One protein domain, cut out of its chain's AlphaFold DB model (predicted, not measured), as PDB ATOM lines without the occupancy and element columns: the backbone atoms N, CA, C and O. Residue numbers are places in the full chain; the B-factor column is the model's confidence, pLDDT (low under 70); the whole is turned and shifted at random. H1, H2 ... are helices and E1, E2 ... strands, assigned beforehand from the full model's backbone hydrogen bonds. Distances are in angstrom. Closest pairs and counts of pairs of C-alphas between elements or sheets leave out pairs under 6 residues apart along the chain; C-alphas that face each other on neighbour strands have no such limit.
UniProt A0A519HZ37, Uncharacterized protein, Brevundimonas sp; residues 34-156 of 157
ATOM      1  N   GLN A  34     151.056 145.187 208.668       92.31
ATOM      2  CA  GLN A  34     151.111 146.548 209.189       92.31
ATOM      3  C   GLN A  34     149.874 146.839 210.032       92.31
ATOM      4  O   GLN A  34     148.784 146.370 209.709       92.31
ATOM      5  N   MET A  35     150.035 147.613 211.106       93.44
ATOM      6  CA  MET A  35     148.894 148.078 211.888       93.44
ATOM      7  C   MET A  35     148.027 148.984 211.010       93.44
ATOM      8  O   MET A  35     148.526 149.926 210.398       93.44
ATOM      9  N   LEU A  36     146.740 148.670 210.940       93.31
ATOM     10  CA  LEU A  36     145.761 149.387 210.136       93.31
ATOM     11  C   LEU A  36     145.066 150.469 210.970       93.31
ATOM     12  O   LEU A  36     145.018 151.627 210.571       93.31
ATOM     13  N   PHE A  37     144.544 150.093 212.138       94.25
ATOM     14  CA  PHE A  37     143.927 151.014 213.088       94.25
ATOM     15  C   PHE A  37     143.953 150.445 214.508       94.25
ATOM     16  O   PHE A  37     144.112 149.242 214.722       94.25
ATOM     17  N   GLN A  38     143.731 151.327 215.475       95.38
ATOM     18  CA  GLN A  38     143.498 150.995 216.871       95.38
ATOM     19  C   GLN A  38     142.342 151.851 217.380       95.38
ATOM     20  O   GLN A  38     142.369 153.074 217.260       95.38
ATOM     21  N   VAL A  39     141.349 151.203 217.975       94.88
ATOM     22  CA  VAL A  39     140.216 151.837 218.658       94.88
ATOM     23  C   VAL A  39     140.007 151.148 220.012       94.88
ATOM     24  O   VAL A  39     140.572 150.072 220.233       94.88
ATOM     25  N   PRO A  40     139.230 151.726 220.947       96.19
ATOM     26  CA  PRO A  40     138.924 151.051 222.202       96.19
ATOM     27  C   PRO A  40     138.353 149.649 221.958       96.19
ATOM     28  O   PRO A  40     137.361 149.476 221.254       96.19
ATOM     29  N   GLY A  41     139.010 148.641 222.521       96.19
ATOM     30  CA  GLY A  41     138.626 147.241 222.426       96.19
ATOM     31  C   GLY A  41     139.110 146.493 221.181       96.19
ATOM     32  O   GLY A  41     138.966 145.272 221.169       96.19
ATOM     33  N   VAL A  42     139.678 147.154 220.163       97.25
ATOM     34  CA  VAL A  42     140.084 146.491 218.907       97.25
ATOM     35  C   VAL A  42     141.394 147.051 218.354       97.25
ATOM     36  O   VAL A  42     141.569 148.263 218.218       97.25
ATOM     37  N   VAL A  43     142.293 146.157 217.947       97.12
ATOM     38  CA  VAL A  43     143.482 146.496 217.151       97.12
ATOM     39  C   VAL A  43     143.431 145.717 215.847       97.12
ATOM     40  O   VAL A  43     143.157 144.519 215.853       97.12
ATOM     41  N   ALA A  44     143.695 146.394 214.734       96.31
ATOM     42  CA  ALA A  44     143.665 145.796 213.412       96.31
ATOM     43  C   ALA A  44     145.030 145.837 212.735       96.31
ATOM     44  O   ALA A  44     145.735 146.845 212.792       96.31
ATOM     45  N   PHE A  45     145.360 144.764 212.028       95.12
ATOM     46  CA  PHE A  45     146.534 144.656 211.174       95.12
ATOM     47  C   PHE A  45     146.117 144.169 209.795       95.12
ATOM     48  O   PHE A  45     145.146 143.431 209.676       95.12
ATOM     49  N   MET A  46     146.846 144.551 208.754       93.81
ATOM     50  CA  MET A  46     146.608 144.073 207.396       93.81
ATOM     51  C   MET A  46     147.880 143.514 206.768       93.81
ATOM     52  O   MET A  46     148.973 144.014 207.046       93.81
ATOM     53  N   THR A  47     147.740 142.526 205.889       92.69
ATOM     54  CA  THR A  47     148.831 142.118 204.996       92.69
ATOM     55  C   THR A  47     149.022 143.132 203.870       92.69
ATOM     56  O   THR A  47     148.217 144.046 203.660       92.69
ATOM     57  N   ALA A  48     150.113 142.986 203.123       90.94
ATOM     58  CA  ALA A  48     150.284 143.700 201.868       90.94
ATOM     59  C   ALA A  48     149.167 143.307 200.874       90.94
ATOM     60  O   ALA A  48     148.959 142.116 200.648       90.94
ATOM     61  N   PRO A  49     148.477 144.270 200.229       93.06
ATOM     62  CA  PRO A  49     147.533 143.945 199.165       93.06
ATOM     63  C   PRO A  49     148.231 143.218 198.012       93.06
ATOM     64  O   PRO A  49     149.246 143.704 197.501       93.06
ATOM     65  N   LYS A  50     147.661 142.092 197.589       92.75
ATOM     66  CA  LYS A  50     148.109 141.291 196.449       92.75
ATOM     67  C   LYS A  50     147.223 141.589 195.236       92.75
ATOM     68  O   LYS A  50     146.005 141.469 195.358       92.75
ATOM     69  N   PRO A  51     147.781 141.973 194.076       94.12
ATOM     70  CA  PRO A  51     146.983 142.156 192.869       94.12
ATOM     71  C   PRO A  51     146.424 140.814 192.380       94.12
ATOM     72  O   PRO A  51     147.105 139.789 192.438       94.12
ATOM     73  N   LEU A  52     145.190 140.842 191.891       92.56
ATOM     74  CA  LEU A  52     144.521 139.733 191.220       92.56
ATOM     75  C   LEU A  52     144.455 139.999 189.709       92.56
ATOM     76  O   LEU A  52     144.541 141.141 189.260       92.56
ATOM     77  N   GLU A  53     144.287 138.940 188.915       91.38
ATOM     78  CA  GLU A  53     144.269 139.027 187.443       91.38
ATOM     79  C   GLU A  53     143.127 139.899 186.902       91.38
ATOM     80  O   GLU A  53     143.261 140.527 185.856       91.38
ATOM     81  N   ASN A  54     142.021 139.993 187.640       90.81
ATOM     82  CA  ASN A  54     140.861 140.821 187.305       90.81
ATOM     83  C   ASN A  54     141.031 142.309 187.682       90.81
ATOM     84  O   ASN A  54     140.062 143.060 187.634       90.81
ATOM     85  N   GLY A  55     142.226 142.739 188.102       92.44
ATOM     86  CA  GLY A  55     142.494 144.113 188.540       92.44
ATOM     87  C   GLY A  55     142.057 144.419 189.978       92.44
ATOM     88  O   GLY A  55     142.321 145.518 190.471       92.44
ATOM     89  N   HIS A  56     141.442 143.460 190.673       96.62
ATOM     90  CA  HIS A  56     141.130 143.593 192.091       96.62
ATOM     91  C   HIS A  56     142.385 143.403 192.952       96.62
ATOM     92  O   HIS A  56     143.459 143.011 192.482       96.62
ATOM     93  N   LYS A  57     142.249 143.654 194.253       96.06
ATOM     94  CA  LYS A  57     143.268 143.353 195.258       96.06
ATOM     95  C   LYS A  57     142.713 142.398 196.306       96.06
ATOM     96  O   LYS A  57     141.636 142.627 196.846       96.06
ATOM     97  N   GLN A  58     143.495 141.380 196.643       95.38
ATOM     98  CA  GLN A  58     143.256 140.513 197.789       95.38
ATOM     99  C   GLN A  58     144.061 141.010 198.989       95.38
ATOM    100  O   GLN A  58     145.234 141.364 198.851       95.38
ATOM    101  N   VAL A  59     143.455 141.027 200.172       94.62
ATOM    102  CA  VAL A  59     144.161 141.388 201.406       94.62
ATOM    103  C   VAL A  59     143.549 140.703 202.617       94.62
ATOM    104  O   VAL A  59     142.339 140.515 202.685       94.62
ATOM    105  N   TRP A  60     144.380 140.371 203.600       94.69
ATOM    106  CA  TRP A  60     143.911 139.906 204.898       94.69
ATOM    107  C   TRP A  60     143.925 141.040 205.907       94.69
ATOM    108  O   TRP A  60     144.878 141.813 205.969       94.69
ATOM    109  N   THR A  61     142.877 141.136 206.719       95.25
ATOM    110  CA  THR A  61     142.838 141.988 207.910       95.25
ATOM    111  C   THR A  61     142.625 141.129 209.143       95.25
ATOM    112  O   THR A  61     141.631 140.416 209.240       95.25
ATOM    113  N   TRP A  62     143.539 141.227 210.098       95.62
ATOM    114  CA  TRP A  62     143.427 140.615 211.411       95.62
ATOM    115  C   TRP A  62     142.883 141.621 212.411       95.62
ATOM    116  O   TRP A  62     143.455 142.696 212.566       95.62
ATOM    117  N   LEU A  63     141.804 141.263 213.097       96.69
ATOM    118  CA  LEU A  63     141.219 142.022 214.193       96.69
ATOM    119  C   LEU A  63     141.470 141.269 215.498       96.69
ATOM    120  O   LEU A  63     141.087 140.107 215.623       96.69
ATOM    121  N   PHE A  64     142.081 141.949 216.459       97.00
ATOM    122  CA  PHE A  64     142.339 141.460 217.809       97.00
ATOM    123  C   PHE A  64     141.412 142.194 218.767       97.00
ATOM    124  O   PHE A  64     141.377 143.427 218.762       97.00
ATOM    125  N   LEU A  65     140.658 141.448 219.568       97.38
ATOM    126  CA  LEU A  65     139.597 141.974 220.420       97.38
ATOM    127  C   LEU A  65     140.013 141.929 221.895       97.38
ATOM    128  O   LEU A  65     140.508 140.912 222.375       97.38
ATOM    129  N   LYS A  66     139.755 143.008 222.646       96.69
ATOM    130  CA  LYS A  66     139.930 143.040 224.115       96.69
ATOM    131  C   LYS A  66     138.968 142.077 224.809       96.69
ATOM    132  O   LYS A  66     139.314 141.481 225.823       96.69
ATOM    133  N   GLN A  67     137.753 141.960 224.276       96.31
ATOM    134  CA  GLN A  67     136.711 141.071 224.774       96.31
ATOM    135  C   GLN A  67     136.359 140.058 223.693       96.31
ATOM    136  O   GLN A  67     136.140 140.428 222.539       96.31
ATOM    137  N   ALA A  68     136.301 138.786 224.074       95.75
ATOM    138  CA  ALA A  68     135.856 137.739 223.172       95.75
ATOM    139  C   ALA A  68     134.389 137.964 222.765       95.75
ATOM    140  O   ALA A  68     133.562 138.382 223.579       95.75
ATOM    141  N   ILE A  69     134.056 137.655 221.511       94.19
ATOM    142  CA  ILE A  69     132.661 137.600 221.054       94.19
ATOM    143  C   ILE A  69     131.949 136.385 221.682       94.19
ATOM    144  O   ILE A  69     132.626 135.485 222.181       94.19
ATOM    145  N   PRO A  70     130.603 136.284 221.642       92.94
ATOM    146  CA  PRO A  70     129.865 135.197 222.303       92.94
ATOM    147  C   PRO A  70     130.294 133.767 221.935       92.94
ATOM    148  O   PRO A  70     130.045 132.842 222.699       92.94
ATOM    149  N   SER A  71     130.960 133.564 220.793       90.50
ATOM    150  CA  SER A  71     131.537 132.269 220.412       90.50
ATOM    151  C   SER A  71     132.863 131.934 221.112       90.50
ATOM    152  O   SER A  71     133.467 130.919 220.784       90.50
ATOM    153  N   GLY A  72     133.366 132.797 221.997       94.25
ATOM    154  CA  GLY A  72     134.682 132.679 222.634       94.25
ATOM    155  C   GLY A  72     135.852 133.163 221.769       94.25
ATOM    156  O   GLY A  72     136.980 133.223 222.251       94.25
ATOM    157  N   ALA A  73     135.607 133.547 220.513       95.69
ATOM    158  CA  ALA A  73     136.661 134.035 219.632       95.69
ATOM    159  C   ALA A  73     137.114 135.442 220.046       95.69
ATOM    160  O   ALA A  73     136.297 136.324 220.299       95.69
ATOM    161  N   ASN A  74     138.422 135.665 220.081       95.88
ATOM    162  CA  ASN A  74     139.034 136.964 220.365       95.88
ATOM    163  C   ASN A  74     139.895 137.475 219.205       95.88
ATOM    164  O   ASN A  74     140.328 138.624 219.247       95.88
ATOM    165  N   ASN A  75     140.092 136.668 218.155       95.19
ATOM    166  CA  ASN A  75     140.745 137.105 216.928       95.19
ATOM    167  C   ASN A  75     139.910 136.734 215.702       95.19
ATOM    168  O   ASN A  75     139.355 135.636 215.610       95.19
ATOM    169  N   LEU A  76     139.849 137.650 214.742       95.31
ATOM    170  CA  LEU A  76     139.176 137.469 213.460       95.31
ATOM    171  C   LEU A  76     140.178 137.737 212.341       95.31
ATOM    172  O   LEU A  76     140.893 138.732 212.392       95.31
ATOM    173  N   ALA A  77     140.202 136.893 211.320       95.00
ATOM    174  CA  ALA A  77     140.946 137.127 210.092       95.00
ATOM    175  C   ALA A  77     139.949 137.238 208.938       95.00
ATOM    176  O   ALA A  77     139.244 136.282 208.617       95.00
ATOM    177  N   LEU A  78     139.870 138.419 208.339       95.50
ATOM    178  CA  LEU A  78     138.977 138.722 207.232       95.50
ATOM    179  C   LEU A  78     139.796 138.759 205.952       95.50
ATOM    180  O   LEU A  78     140.701 139.583 205.821       95.50
ATOM    181  N   GLU A  79     139.472 137.877 205.015       95.62
ATOM    182  CA  GLU A  79     139.991 137.962 203.659       95.62
ATOM    183  C   GLU A  79     139.082 138.868 202.840       95.62
ATOM    184  O   GLU A  79     137.868 138.663 202.796       95.62
ATOM    185  N   TRP A  80     139.667 139.852 202.174       96.94
ATOM    186  CA  TRP A  80     138.961 140.833 201.370       96.94
ATOM    187  C   TRP A  80     139.320 140.697 199.898       96.94
ATOM    188  O   TRP A  80     140.477 140.457 199.557       96.94
ATOM    189  N   ASP A  81     138.324 140.929 199.053       97.50
ATOM    190  CA  ASP A  81     138.451 141.168 197.618       97.50
ATOM    191  C   ASP A  81     137.983 142.604 197.348       97.50
ATOM    192  O   ASP A  81     136.857 142.972 197.706       97.50
ATOM    193  N   ILE A  82     138.885 143.432 196.824       98.12
ATOM    194  CA  ILE A  82     138.738 144.887 196.733       98.12
ATOM    195  C   ILE A  82     138.855 145.328 195.279       98.12
ATOM    196  O   ILE A  82     139.916 145.187 194.667       98.12
ATOM    197  N   ASP A  83     137.807 145.968 194.775       97.69
ATOM    198  CA  ASP A  83     137.839 146.703 193.518       97.69
ATOM    199  C   ASP A  83     138.073 148.190 193.817       97.69
ATOM    200  O   ASP A  83     137.162 148.935 194.189       97.69
ATOM    201  N   CYS A  84     139.325 148.626 193.657       96.44
ATOM    202  CA  CYS A  84     139.706 150.020 193.873       96.44
ATOM    203  C   CYS A  84     139.113 150.980 192.833       96.44
ATOM    204  O   CYS A  84     138.977 152.163 193.136       96.44
ATOM    205  N   ALA A  85     138.785 150.505 191.627       96.88
ATOM    206  CA  ALA A  85     138.208 151.341 190.579       96.88
ATOM    207  C   ALA A  85     136.713 151.579 190.832       96.88
ATOM    208  O   ALA A  85     136.244 152.708 190.700       96.88
ATOM    209  N   ALA A  86     135.983 150.543 191.253       97.25
ATOM    210  CA  ALA A  86     134.575 150.661 191.630       97.25
ATOM    211  C   ALA A  86     134.360 151.179 193.063       97.25
ATOM    212  O   ALA A  86     133.235 151.516 193.427       97.25
ATOM    213  N   GLY A  87     135.407 151.224 193.894       97.19
ATOM    214  CA  GLY A  87     135.294 151.608 195.303       97.19
ATOM    215  C   GLY A  87     134.449 150.622 196.110       97.19
ATOM    216  O   GLY A  87     133.694 151.027 196.996       97.19
ATOM    217  N   THR A  88     134.542 149.332 195.779       98.12
ATOM    218  CA  THR A  88     133.779 148.274 196.446       98.12
ATOM    219  C   THR A  88     134.695 147.256 197.102       98.12
ATOM    220  O   THR A  88     135.834 147.031 196.689       98.12
ATOM    221  N   VAL A  89     134.179 146.623 198.150       97.81
ATOM    222  CA  VAL A  89     134.856 145.543 198.857       97.81
ATOM    223  C   VAL A  89     133.851 144.457 199.221       97.81
ATOM    224  O   VAL A  89     132.699 144.741 199.550       97.81
ATOM    225  N   ARG A  90     134.290 143.199 199.199       96.44
ATOM    226  CA  ARG A  90     133.598 142.089 199.865       96.44
ATOM    227  C   ARG A  90     134.555 141.325 200.754       96.44
ATOM    228  O   ARG A  90     135.726 141.146 200.422       96.44
ATOM    229  N   THR A  91     134.033 140.819 201.861       96.31
ATOM    230  CA  THR A  91     134.705 139.750 202.594       96.31
ATOM    231  C   THR A  91     134.551 138.469 201.779       96.31
ATOM    232  O   THR A  91     133.435 138.077 201.458       96.31
ATOM    233  N   VAL A  92     135.651 137.819 201.422       95.56
ATOM    234  CA  VAL A  92     135.644 136.492 200.792       95.56
ATOM    235  C   VAL A  92     135.316 135.437 201.844       95.56
ATOM    236  O   VAL A  92     134.461 134.579 201.631       95.56
ATOM    237  N   ARG A  93     135.971 135.527 203.005       94.25
ATOM    238  CA  ARG A  93     135.754 134.651 204.163       94.25
ATOM    239  C   ARG A  93     136.227 135.308 205.454       94.25
ATOM    240  O   ARG A  93     137.095 136.180 205.430       94.25
ATOM    241  N   THR A  94     135.672 134.848 206.568       95.06
ATOM    242  CA  THR A  94     136.089 135.219 207.923       95.06
ATOM    243  C   THR A  94     136.529 133.968 208.664       95.06
ATOM    244  O   THR A  94     135.704 133.100 208.930       95.06
ATOM    245  N   ALA A  95     137.807 133.879 209.018       93.94
ATOM    246  CA  ALA A  95     138.305 132.871 209.942       93.94
ATOM    247  C   ALA A  95     138.282 133.426 211.372       93.94
ATOM    248  O   ALA A  95     138.647 134.575 211.623       93.94
ATOM    249  N   THR A  96     137.833 132.612 212.318       94.38
ATOM    250  CA  THR A  96     137.694 132.977 213.732       94.38
ATOM    251  C   THR A  96     138.637 132.141 214.580       94.38
ATOM    252  O   THR A  96     138.821 130.949 214.324       94.38
ATOM    253  N   TYR A  97     139.226 132.768 215.592       93.88
ATOM    254  CA  TYR A  97     140.183 132.124 216.480       93.88
ATOM    255  C   TYR A  97     139.885 132.456 217.936       93.88
ATOM    256  O   TYR A  97     139.553 133.596 218.278       93.88
ATOM    257  N   GLN A  98     140.069 131.456 218.788       94.44
ATOM    258  CA  GLN A  98     140.205 131.617 220.224       94.44
ATOM    259  C   GLN A  98     141.695 131.519 220.550       94.44
ATOM    260  O   GLN A  98     142.305 130.457 220.434       94.44
ATOM    261  N   ASP A  99     142.289 132.659 220.883       90.19
ATOM    262  CA  ASP A  99     143.726 132.861 221.000       90.19
ATOM    263  C   ASP A  99     144.440 132.433 219.714       90.19
ATOM    264  O   ASP A  99     144.312 133.066 218.660       90.19
ATOM    265  N   THR A 100     145.185 131.334 219.779       88.75
ATOM    266  CA  THR A 100     145.905 130.775 218.641       88.75
ATOM    267  C   THR A 100     145.151 129.664 217.925       88.75
ATOM    268  O   THR A 100     145.592 129.234 216.862       88.75
ATOM    269  N   THR A 101     144.034 129.212 218.486       90.56
ATOM    270  CA  THR A 101     143.281 128.051 218.020       90.56
ATOM    271  C   THR A 101     142.220 128.480 217.024       90.56
ATOM    272  O   THR A 101     141.364 129.307 217.330       90.56
ATOM    273  N   TYR A 102     142.275 127.908 215.825       91.00
ATOM    274  CA  TYR A 102     141.230 128.063 214.819       91.00
ATOM    275  C   TYR A 102     139.906 127.479 215.325       91.00
ATOM    276  O   TYR A 102     139.874 126.361 215.834       91.00
ATOM    277  N   VAL A 103     138.817 128.231 215.165       91.62
ATOM    278  CA  VAL A 103     137.469 127.818 215.576       91.62
ATOM    279  C   VAL A 103     136.642 127.439 214.354       91.62
ATOM    280  O   VAL A 103     136.165 126.311 214.251       91.62
ATOM    281  N   ARG A 104     136.461 128.375 213.416       92.50
ATOM    282  CA  ARG A 104     135.703 128.153 212.175       92.50
ATOM    283  C   ARG A 104     136.008 129.200 211.110       92.50
ATOM    284  O   ARG A 104     136.518 130.276 211.429       92.50
ATOM    285  N   THR A 105     135.601 128.899 209.881       93.62
ATOM    286  CA  THR A 105     135.597 129.817 208.742       93.62
ATOM    287  C   THR A 105     134.178 129.958 208.225       93.62
ATOM    288  O   THR A 105     133.561 128.962 207.854       93.62
ATOM    289  N   ASP A 106     133.697 131.192 208.155       93.44
ATOM    290  CA  ASP A 106     132.406 131.532 207.569       93.44
ATOM    291  C   ASP A 106     132.635 132.202 206.197       93.44
ATOM    292  O   ASP A 106     133.477 133.107 206.095       93.44
ATOM    293  N   PRO A 107     131.941 131.782 205.121       95.25
ATOM    294  CA  PRO A 107     132.036 132.456 203.831       95.25
ATOM    295  C   PRO A 107     131.432 133.860 203.923       95.25
ATOM    296  O   PRO A 107     130.444 134.084 204.625       95.25
ATOM    297  N   GLY A 108     132.025 134.816 203.215       92.56
ATOM    298  CA  GLY A 108     131.460 136.154 203.104       92.56
ATOM    299  C   GLY A 108     130.453 136.279 201.951       92.56
ATOM    300  O   GLY A 108     130.167 135.304 201.250       92.56
ATOM    301  N   PRO A 109     129.870 137.472 201.755       92.62
ATOM    302  CA  PRO A 109     128.880 137.697 200.711       92.62
ATOM    303  C   PRO A 109     129.475 137.537 199.305       92.62
ATOM    304  O   PRO A 109     130.641 137.845 199.048       92.62
ATOM    305  N   ALA A 110     128.639 137.097 198.361       87.44
ATOM    306  CA  ALA A 110     129.048 136.919 196.969       87.44
ATOM    307  C   ALA A 110     129.387 138.252 196.273       87.44
ATOM    308  O   ALA A 110     130.298 138.298 195.450       87.44
ATOM    309  N   ALA A 111     128.670 139.327 196.612       91.06
ATOM    310  CA  ALA A 111     128.815 140.635 195.982       91.06
ATOM    311  C   ALA A 111     129.589 141.624 196.866       91.06
ATOM    312  O   ALA A 111     129.426 141.639 198.088       91.06
ATOM    313  N   GLY A 112     130.400 142.465 196.220       93.25
ATOM    314  CA  GLY A 112     131.014 143.644 196.830       93.25
ATOM    315  C   GLY A 112     130.026 144.787 196.988       93.25
ATOM    316  O   GLY A 112     129.104 144.949 196.189       93.25
ATOM    317  N   THR A 113     130.232 145.588 198.025       96.06
ATOM    318  CA  THR A 113     129.480 146.821 198.256       96.06
ATOM    319  C   THR A 113     130.435 147.949 198.625       96.06
ATOM    320  O   THR A 113     131.576 147.715 199.031       96.06
ATOM    321  N   ALA A 114     129.981 149.192 198.465       97.38
ATOM    322  CA  ALA A 114     130.686 150.328 199.039       97.38
ATOM    323  C   ALA A 114     130.628 150.205 200.575       97.38
ATOM    324  O   ALA A 114     129.529 150.136 201.137       97.38
ATOM    325  N   PRO A 115     131.773 150.142 201.272       96.50
ATOM    326  CA  PRO A 115     131.771 149.963 202.712       96.50
ATOM    327  C   PRO A 115     131.327 151.256 203.401       96.50
ATOM    328  O   PRO A 115     131.743 152.354 203.027       96.50
ATOM    329  N   ALA A 116     130.508 151.136 204.446       96.25
ATOM    330  CA  ALA A 116     130.120 152.292 205.247       96.25
ATOM    331  C   ALA A 116     131.351 152.918 205.931       96.25
ATOM    332  O   ALA A 116     132.259 152.208 206.380       96.25
ATOM    333  N   ALA A 117     131.376 154.249 206.032       94.38
ATOM    334  CA  ALA A 117     132.465 154.973 206.681       94.38
ATOM    335  C   ALA A 117     132.670 154.500 208.131       94.38
ATOM    336  O   ALA A 117     131.713 154.210 208.847       94.38
ATOM    337  N   GLY A 118     133.931 154.403 208.558       91.62
ATOM    338  CA  GLY A 118     134.297 153.935 209.900       91.62
ATOM    339  C   GLY A 118     134.227 152.417 210.106       91.62
ATOM    340  O   GLY A 118     134.597 151.939 211.174       91.62
ATOM    341  N   THR A 119     133.803 151.637 209.106       94.50
ATOM    342  CA  THR A 119     133.860 150.168 209.185       94.50
ATOM    343  C   THR A 119     135.268 149.639 208.892       94.50
ATOM    344  O   THR A 119     136.015 150.279 208.144       94.50
ATOM    345  N   PRO A 120     135.634 148.438 209.387       94.06
ATOM    346  CA  PRO A 120     136.898 147.800 209.019       94.06
ATOM    347  C   PRO A 120     137.092 147.694 207.501       94.06
ATOM    348  O   PRO A 120     138.166 148.009 207.006       94.06
ATOM    349  N   GLY A 121     136.034 147.352 206.754       95.56
ATOM    350  CA  GLY A 121     136.081 147.272 205.291       95.56
ATOM    351  C   GLY A 121     136.444 148.604 204.625       95.56
ATOM    352  O   GLY A 121     137.240 148.614 203.690       95.56
ATOM    353  N   ALA A 122     135.935 149.732 205.133       96.38
ATOM    354  CA  ALA A 122     136.270 151.054 204.601       96.38
ATOM    355  C   ALA A 122     137.739 151.420 204.845       96.38
ATOM    356  O   ALA A 122     138.408 151.903 203.932       96.38
ATOM    357  N   VAL A 123     138.260 151.153 206.048       95.62
ATOM    358  CA  VAL A 123     139.664 151.446 206.381       95.62
ATOM    359  C   VAL A 123     140.612 150.530 205.602       95.62
ATOM    360  O   VAL A 123     141.598 151.005 205.037       95.62
ATOM    361  N   THR A 124     140.290 149.235 205.497       95.62
ATOM    362  CA  THR A 124     141.070 148.280 204.700       95.62
ATOM    363  C   THR A 124     141.079 148.670 203.223       95.62
ATOM    364  O   THR A 124     142.150 148.694 202.617       95.62
ATOM    365  N   MET A 125     139.928 149.028 202.643       96.69
ATOM    366  CA  MET A 125     139.839 149.477 201.249       96.69
ATOM    367  C   MET A 125     140.669 150.739 201.009       96.69
ATOM    368  O   MET A 125     141.495 150.760 200.097       96.69
ATOM    369  N   ALA A 126     140.517 151.760 201.857       95.56
ATOM    370  CA  ALA A 126     141.296 152.990 201.750       95.56
ATOM    371  C   ALA A 126     142.806 152.705 201.792       95.56
ATOM    372  O   ALA A 126     143.550 153.174 200.932       95.56
ATOM    373  N   SER A 127     143.259 151.867 202.733       94.19
ATOM    374  CA  SER A 127     144.675 151.515 202.838       94.19
ATOM    375  C   SER A 127     145.171 150.633 201.690       94.19
ATOM    376  O   SER A 127     146.340 150.730 201.323       94.19
ATOM    377  N   ALA A 128     144.333 149.755 201.138       94.56
ATOM    378  CA  ALA A 128     144.718 148.886 200.033       94.56
ATOM    379  C   ALA A 128     144.801 149.638 198.698       94.56
ATOM    380  O   ALA A 128     145.607 149.282 197.832       94.56
ATOM    381  N   CYS A 129     143.971 150.666 198.523       94.75
ATOM    382  CA  CYS A 129     143.896 151.467 197.305       94.75
ATOM    383  C   CYS A 129     144.815 152.698 197.321       94.75
ATOM    384  O   CYS A 129     145.083 153.248 196.254       94.75
ATOM    385  N   ALA A 130     145.346 153.096 198.481       91.19
ATOM    386  CA  ALA A 130     146.335 154.166 198.582       91.19
ATOM    387  C   ALA A 130     147.623 153.845 197.797       91.19
ATOM    388  O   ALA A 130     148.113 152.713 197.792       91.19
ATOM    389  N   THR A 131     148.185 154.865 197.144       73.88
ATOM    390  CA  THR A 131     149.459 154.786 196.407       73.88
ATOM    391  C   THR A 131     150.675 154.834 197.331       73.88
ATOM    392  O   THR A 131     151.719 154.275 197.000       73.88
ATOM    393  N   GLU A 132     150.538 155.448 198.507       63.03
ATOM    394  CA  GLU A 132     151.574 155.531 199.536       63.03
ATOM    395  C   GLU A 132     151.166 154.641 200.721       63.03
ATOM    396  O   GLU A 132     150.115 154.845 201.331       63.03
ATOM    397  N   ARG A 133     151.966 153.617 201.047       59.62
ATOM    398  CA  ARG A 133     151.728 152.821 202.262       59.62
ATOM    399  C   ARG A 133     152.121 153.637 203.489       59.62
ATOM    400  O   ARG A 133     153.189 154.250 203.519       59.62
ATOM    401  N   SER A 134     151.288 153.579 204.526       54.41
ATOM    402  CA  SER A 134     151.611 154.068 205.865       54.41
ATOM    403  C   SER A 134     152.993 153.565 206.298       54.41
ATOM    404  O   SER A 134     153.282 152.373 206.225       54.41
ATOM    405  N   ARG A 135     153.855 154.475 206.766       53.91
ATOM    406  CA  ARG A 135     155.273 154.227 207.116       53.91
ATOM    407  C   ARG A 135     155.477 153.399 208.393       53.91
ATOM    408  O   ARG A 135     156.543 153.446 209.004       53.91
ATOM    409  N   THR A 136     154.464 152.673 208.848       64.31
ATOM    410  CA  THR A 136     154.596 151.749 209.974       64.31
ATOM    411  C   THR A 136     155.479 150.583 209.567       64.31
ATOM    412  O   THR A 136     155.229 149.925 208.558       64.31
ATOM    413  N   ARG A 137     156.520 150.319 210.364       74.50
ATOM    414  CA  ARG A 137     157.387 149.158 210.171       74.50
ATOM    415  C   ARG A 137     156.524 147.890 210.220       74.50
ATOM    416  O   ARG A 137     155.849 147.690 211.230       74.50
ATOM    417  N   PRO A 138     156.534 147.046 209.175       80.12
ATOM    418  CA  PRO A 138     155.772 145.809 209.195       80.12
ATOM    419  C   PRO A 138     156.243 144.895 210.328       80.12
ATOM    420  O   PRO A 138     157.446 144.711 210.532       80.12
ATOM    421  N   SER A 139     155.287 144.301 211.033       83.06
ATOM    422  CA  SER A 139     155.519 143.137 211.878       83.06
ATOM    423  C   SER A 139     155.817 141.937 210.980       83.06
ATOM    424  O   SER A 139     155.119 141.751 209.984       83.06
ATOM    425  N   PRO A 140     156.834 141.121 211.296       80.62
ATOM    426  CA  PRO A 140     157.331 140.101 210.375       80.62
ATOM    427  C   PRO A 140     156.382 138.913 210.189       80.62
ATOM    428  O   PRO A 140     156.453 138.264 209.154       80.62
ATOM    429  N   ASN A 141     155.540 138.612 211.183       84.44
ATOM    430  CA  ASN A 141     154.646 137.454 211.188       84.44
ATOM    431  C   ASN A 141     153.464 137.636 212.155       84.44
ATOM    432  O   ASN A 141     153.399 138.603 212.927       84.44
ATOM    433  N   LEU A 142     152.549 136.663 212.151       86.31
ATOM    434  CA  LEU A 142     151.351 136.655 212.993       86.31
ATOM    435  C   LEU A 142     151.647 136.600 214.495       86.31
ATOM    436  O   LEU A 142     150.947 137.243 215.278       86.31
ATOM    437  N   THR A 143     152.690 135.886 214.913       88.94
ATOM    438  CA  THR A 143     153.093 135.815 216.327       88.94
ATOM    439  C   THR A 143     153.491 137.191 216.862       88.94
ATOM    440  O   THR A 143     153.028 137.603 217.926       88.94
ATOM    441  N   ALA A 144     154.294 137.944 216.103       89.81
ATOM    442  CA  ALA A 144     154.693 139.302 216.460       89.81
ATOM    443  C   ALA A 144     153.497 140.268 216.482       89.81
ATOM    444  O   ALA A 144     153.382 141.105 217.382       89.81
ATOM    445  N   VAL A 145     152.578 140.128 215.522       92.06
ATOM    446  CA  VAL A 145     151.331 140.901 215.494       92.06
ATOM    447  C   VAL A 145     150.474 140.626 216.729       92.06
ATOM    448  O   VAL A 145     150.040 141.576 217.374       92.06
ATOM    449  N   ARG A 146     150.286 139.358 217.114       91.81
ATOM    450  CA  ARG A 146     149.541 138.970 218.326       91.81
ATOM    451  C   ARG A 146     150.133 139.585 219.586       91.81
ATOM    452  O   ARG A 146     149.399 140.162 220.382       91.81
ATOM    453  N   ALA A 147     151.454 139.501 219.746       93.19
ATOM    454  CA  ALA A 147     152.140 140.098 220.888       93.19
ATOM    455  C   ALA A 147     151.938 141.622 220.937       93.19
ATOM    456  O   ALA A 147     151.617 142.169 221.990       93.19
ATOM    457  N   THR A 148     152.060 142.293 219.787       94.50
ATOM    458  CA  THR A 148     151.829 143.741 219.672       94.50
ATOM    459  C   THR A 148     150.383 144.093 220.019       94.50
ATOM    460  O   THR A 148     150.142 144.978 220.832       94.50
ATOM    461  N   ALA A 149     149.412 143.370 219.460       94.94
ATOM    462  CA  ALA A 149     147.999 143.587 219.731       94.94
ATOM    463  C   ALA A 149     147.663 143.412 221.217       94.94
ATOM    464  O   ALA A 149     146.982 144.258 221.789       94.94
ATOM    465  N   ALA A 150     148.179 142.359 221.859       94.62
ATOM    466  CA  ALA A 150     147.968 142.107 223.281       94.62
ATOM    467  C   ALA A 150     148.515 143.247 224.155       94.62
ATOM    468  O   ALA A 150     147.813 143.724 225.045       94.62
ATOM    469  N   GLN A 151     149.730 143.731 223.869       95.31
ATOM    470  CA  GLN A 151     150.319 144.880 224.569       95.31
ATOM    471  C   GLN A 151     149.471 146.141 224.387       95.31
ATOM    472  O   GLN A 151     149.146 146.825 225.357       95.31
ATOM    473  N   THR A 152     149.063 146.420 223.150       95.06
ATOM    474  CA  THR A 152     148.238 147.578 222.823       95.06
ATOM    475  C   THR A 152     146.880 147.531 223.522       95.06
ATOM    476  O   THR A 152     146.450 148.538 224.075       95.06
ATOM    477  N   LEU A 153     146.203 146.379 223.534       95.44
ATOM    478  CA  LEU A 153     144.898 146.209 224.182       95.44
ATOM    479  C   LEU A 153     144.996 146.289 225.712       95.44
ATOM    480  O   LEU A 153     144.097 146.841 226.344       95.44
ATOM    481  N   ALA A 154     146.083 145.786 226.305       94.94
ATOM    482  CA  ALA A 154     146.336 145.893 227.742       94.94
ATOM    483  C   ALA A 154     146.564 147.347 228.198       94.94
ATOM    484  O   ALA A 154     146.232 147.688 229.331       94.94
ATOM    485  N   ALA A 155     147.092 148.206 227.321       95.56
ATOM    486  CA  ALA A 155     147.307 149.628 227.597       95.56
ATOM    487  C   ALA A 155     146.037 150.492 227.458       95.56
ATOM    488  O   ALA A 155     146.042 151.666 227.827       95.56
ATOM    489  N   GLN A 156     144.949 149.946 226.910       93.12
ATOM    490  CA  GLN A 156     143.672 150.650 226.825       93.12
ATOM    491  C   GLN A 156     142.965 150.543 228.176       93.12
ATOM    492  O   GLN A 156     142.548 149.447 228.556       93.12
TER     493      GLN A 156
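Overview. This is residues 34 to 156 of the 157 residues of an uncharacterized protein of Brevundimonas sp (UniProt A0A519HZ37). A twisted six-stranded antiparallel sheet has one helix on each face: it curls round H1 on one face, while H2 lies over E2 and E3 on the opposite face. Two long links, E6 to H1 and H1 to H2, lead from the sheet to one helix and then to the other. The printed part has 123 residues, with six named strands followed by two named helices, and its class is mixed, helices and strands. The sheet's order is E1, E2, E3, E4, E5, E6. The whole is compact, with a radius of gyration of the C-alphas of 14.1 A and spans of 38 by 32 by 25 A.

Along the chain. E1, residues 34 to 39, begins at C-alpha 34 at (151.111, 146.548, 209.189). E2 is residues 42 to 47. E3, residues 57 to 65, and E4, residues 75 to 83, each measure 25.5 A from first to last C-alpha. E5, residues 88 to 98, measures 29.7 A and bends by 52 degrees at residue 92. E6 is residues 101 to 107. H1, residues 120 to 129, measures 14.1 A. H2, residues 142 to 154, measures 18.1 A and ends at C-alpha 154 at (146.336, 145.893, 227.742).

Arrangement. The six strands form a meander, each strand the antiparallel neighbour of the one before, with E1 and E6 as edge strands. In the hairpin E1 and E2, N 36 and O 44 are 2.8 A apart. In E2 and E3, N 45 and O 62 are 2.9 A apart. In E3 and E4, N 61 and O 78 are 2.8 A apart. In E4 and E5, N 92 and O 79 are 2.7 A apart. In E5 and E6, N 94 and O 106 are 2.8 A apart; each of these pairs is within hydrogen-bond range. Residues 50 to 51 also pair, antiparallel, with residues 57 to 58 of E3. H1 and H2 are on opposite faces of the sheet, in three layers, with the sheet between the helices. The closest C-alphas of H1 and E4 are those of Met 125 and Ile 82, 6.5 A apart. H2 has a height over the sheet of 8.8 A and runs along the strands, at 21 degrees to E2 on the local plane. Its closest C-alpha pair with E2 is Ala 149 and Val 43, 6.0 A. H1 and H2 are apart. In both helices every O i to N i+4 pair is within hydrogen-bond range.

Size, cuts and confidence. The two C-alphas farthest apart are those of Asn 54 and Ala 155, 41.7 A. The printed part has no cut. The links E6 to H1 and H1 to H2 are long, with 12 residues each. The mean pLDDT of the printed part is 92.2; residues 132 to 136 are under 70.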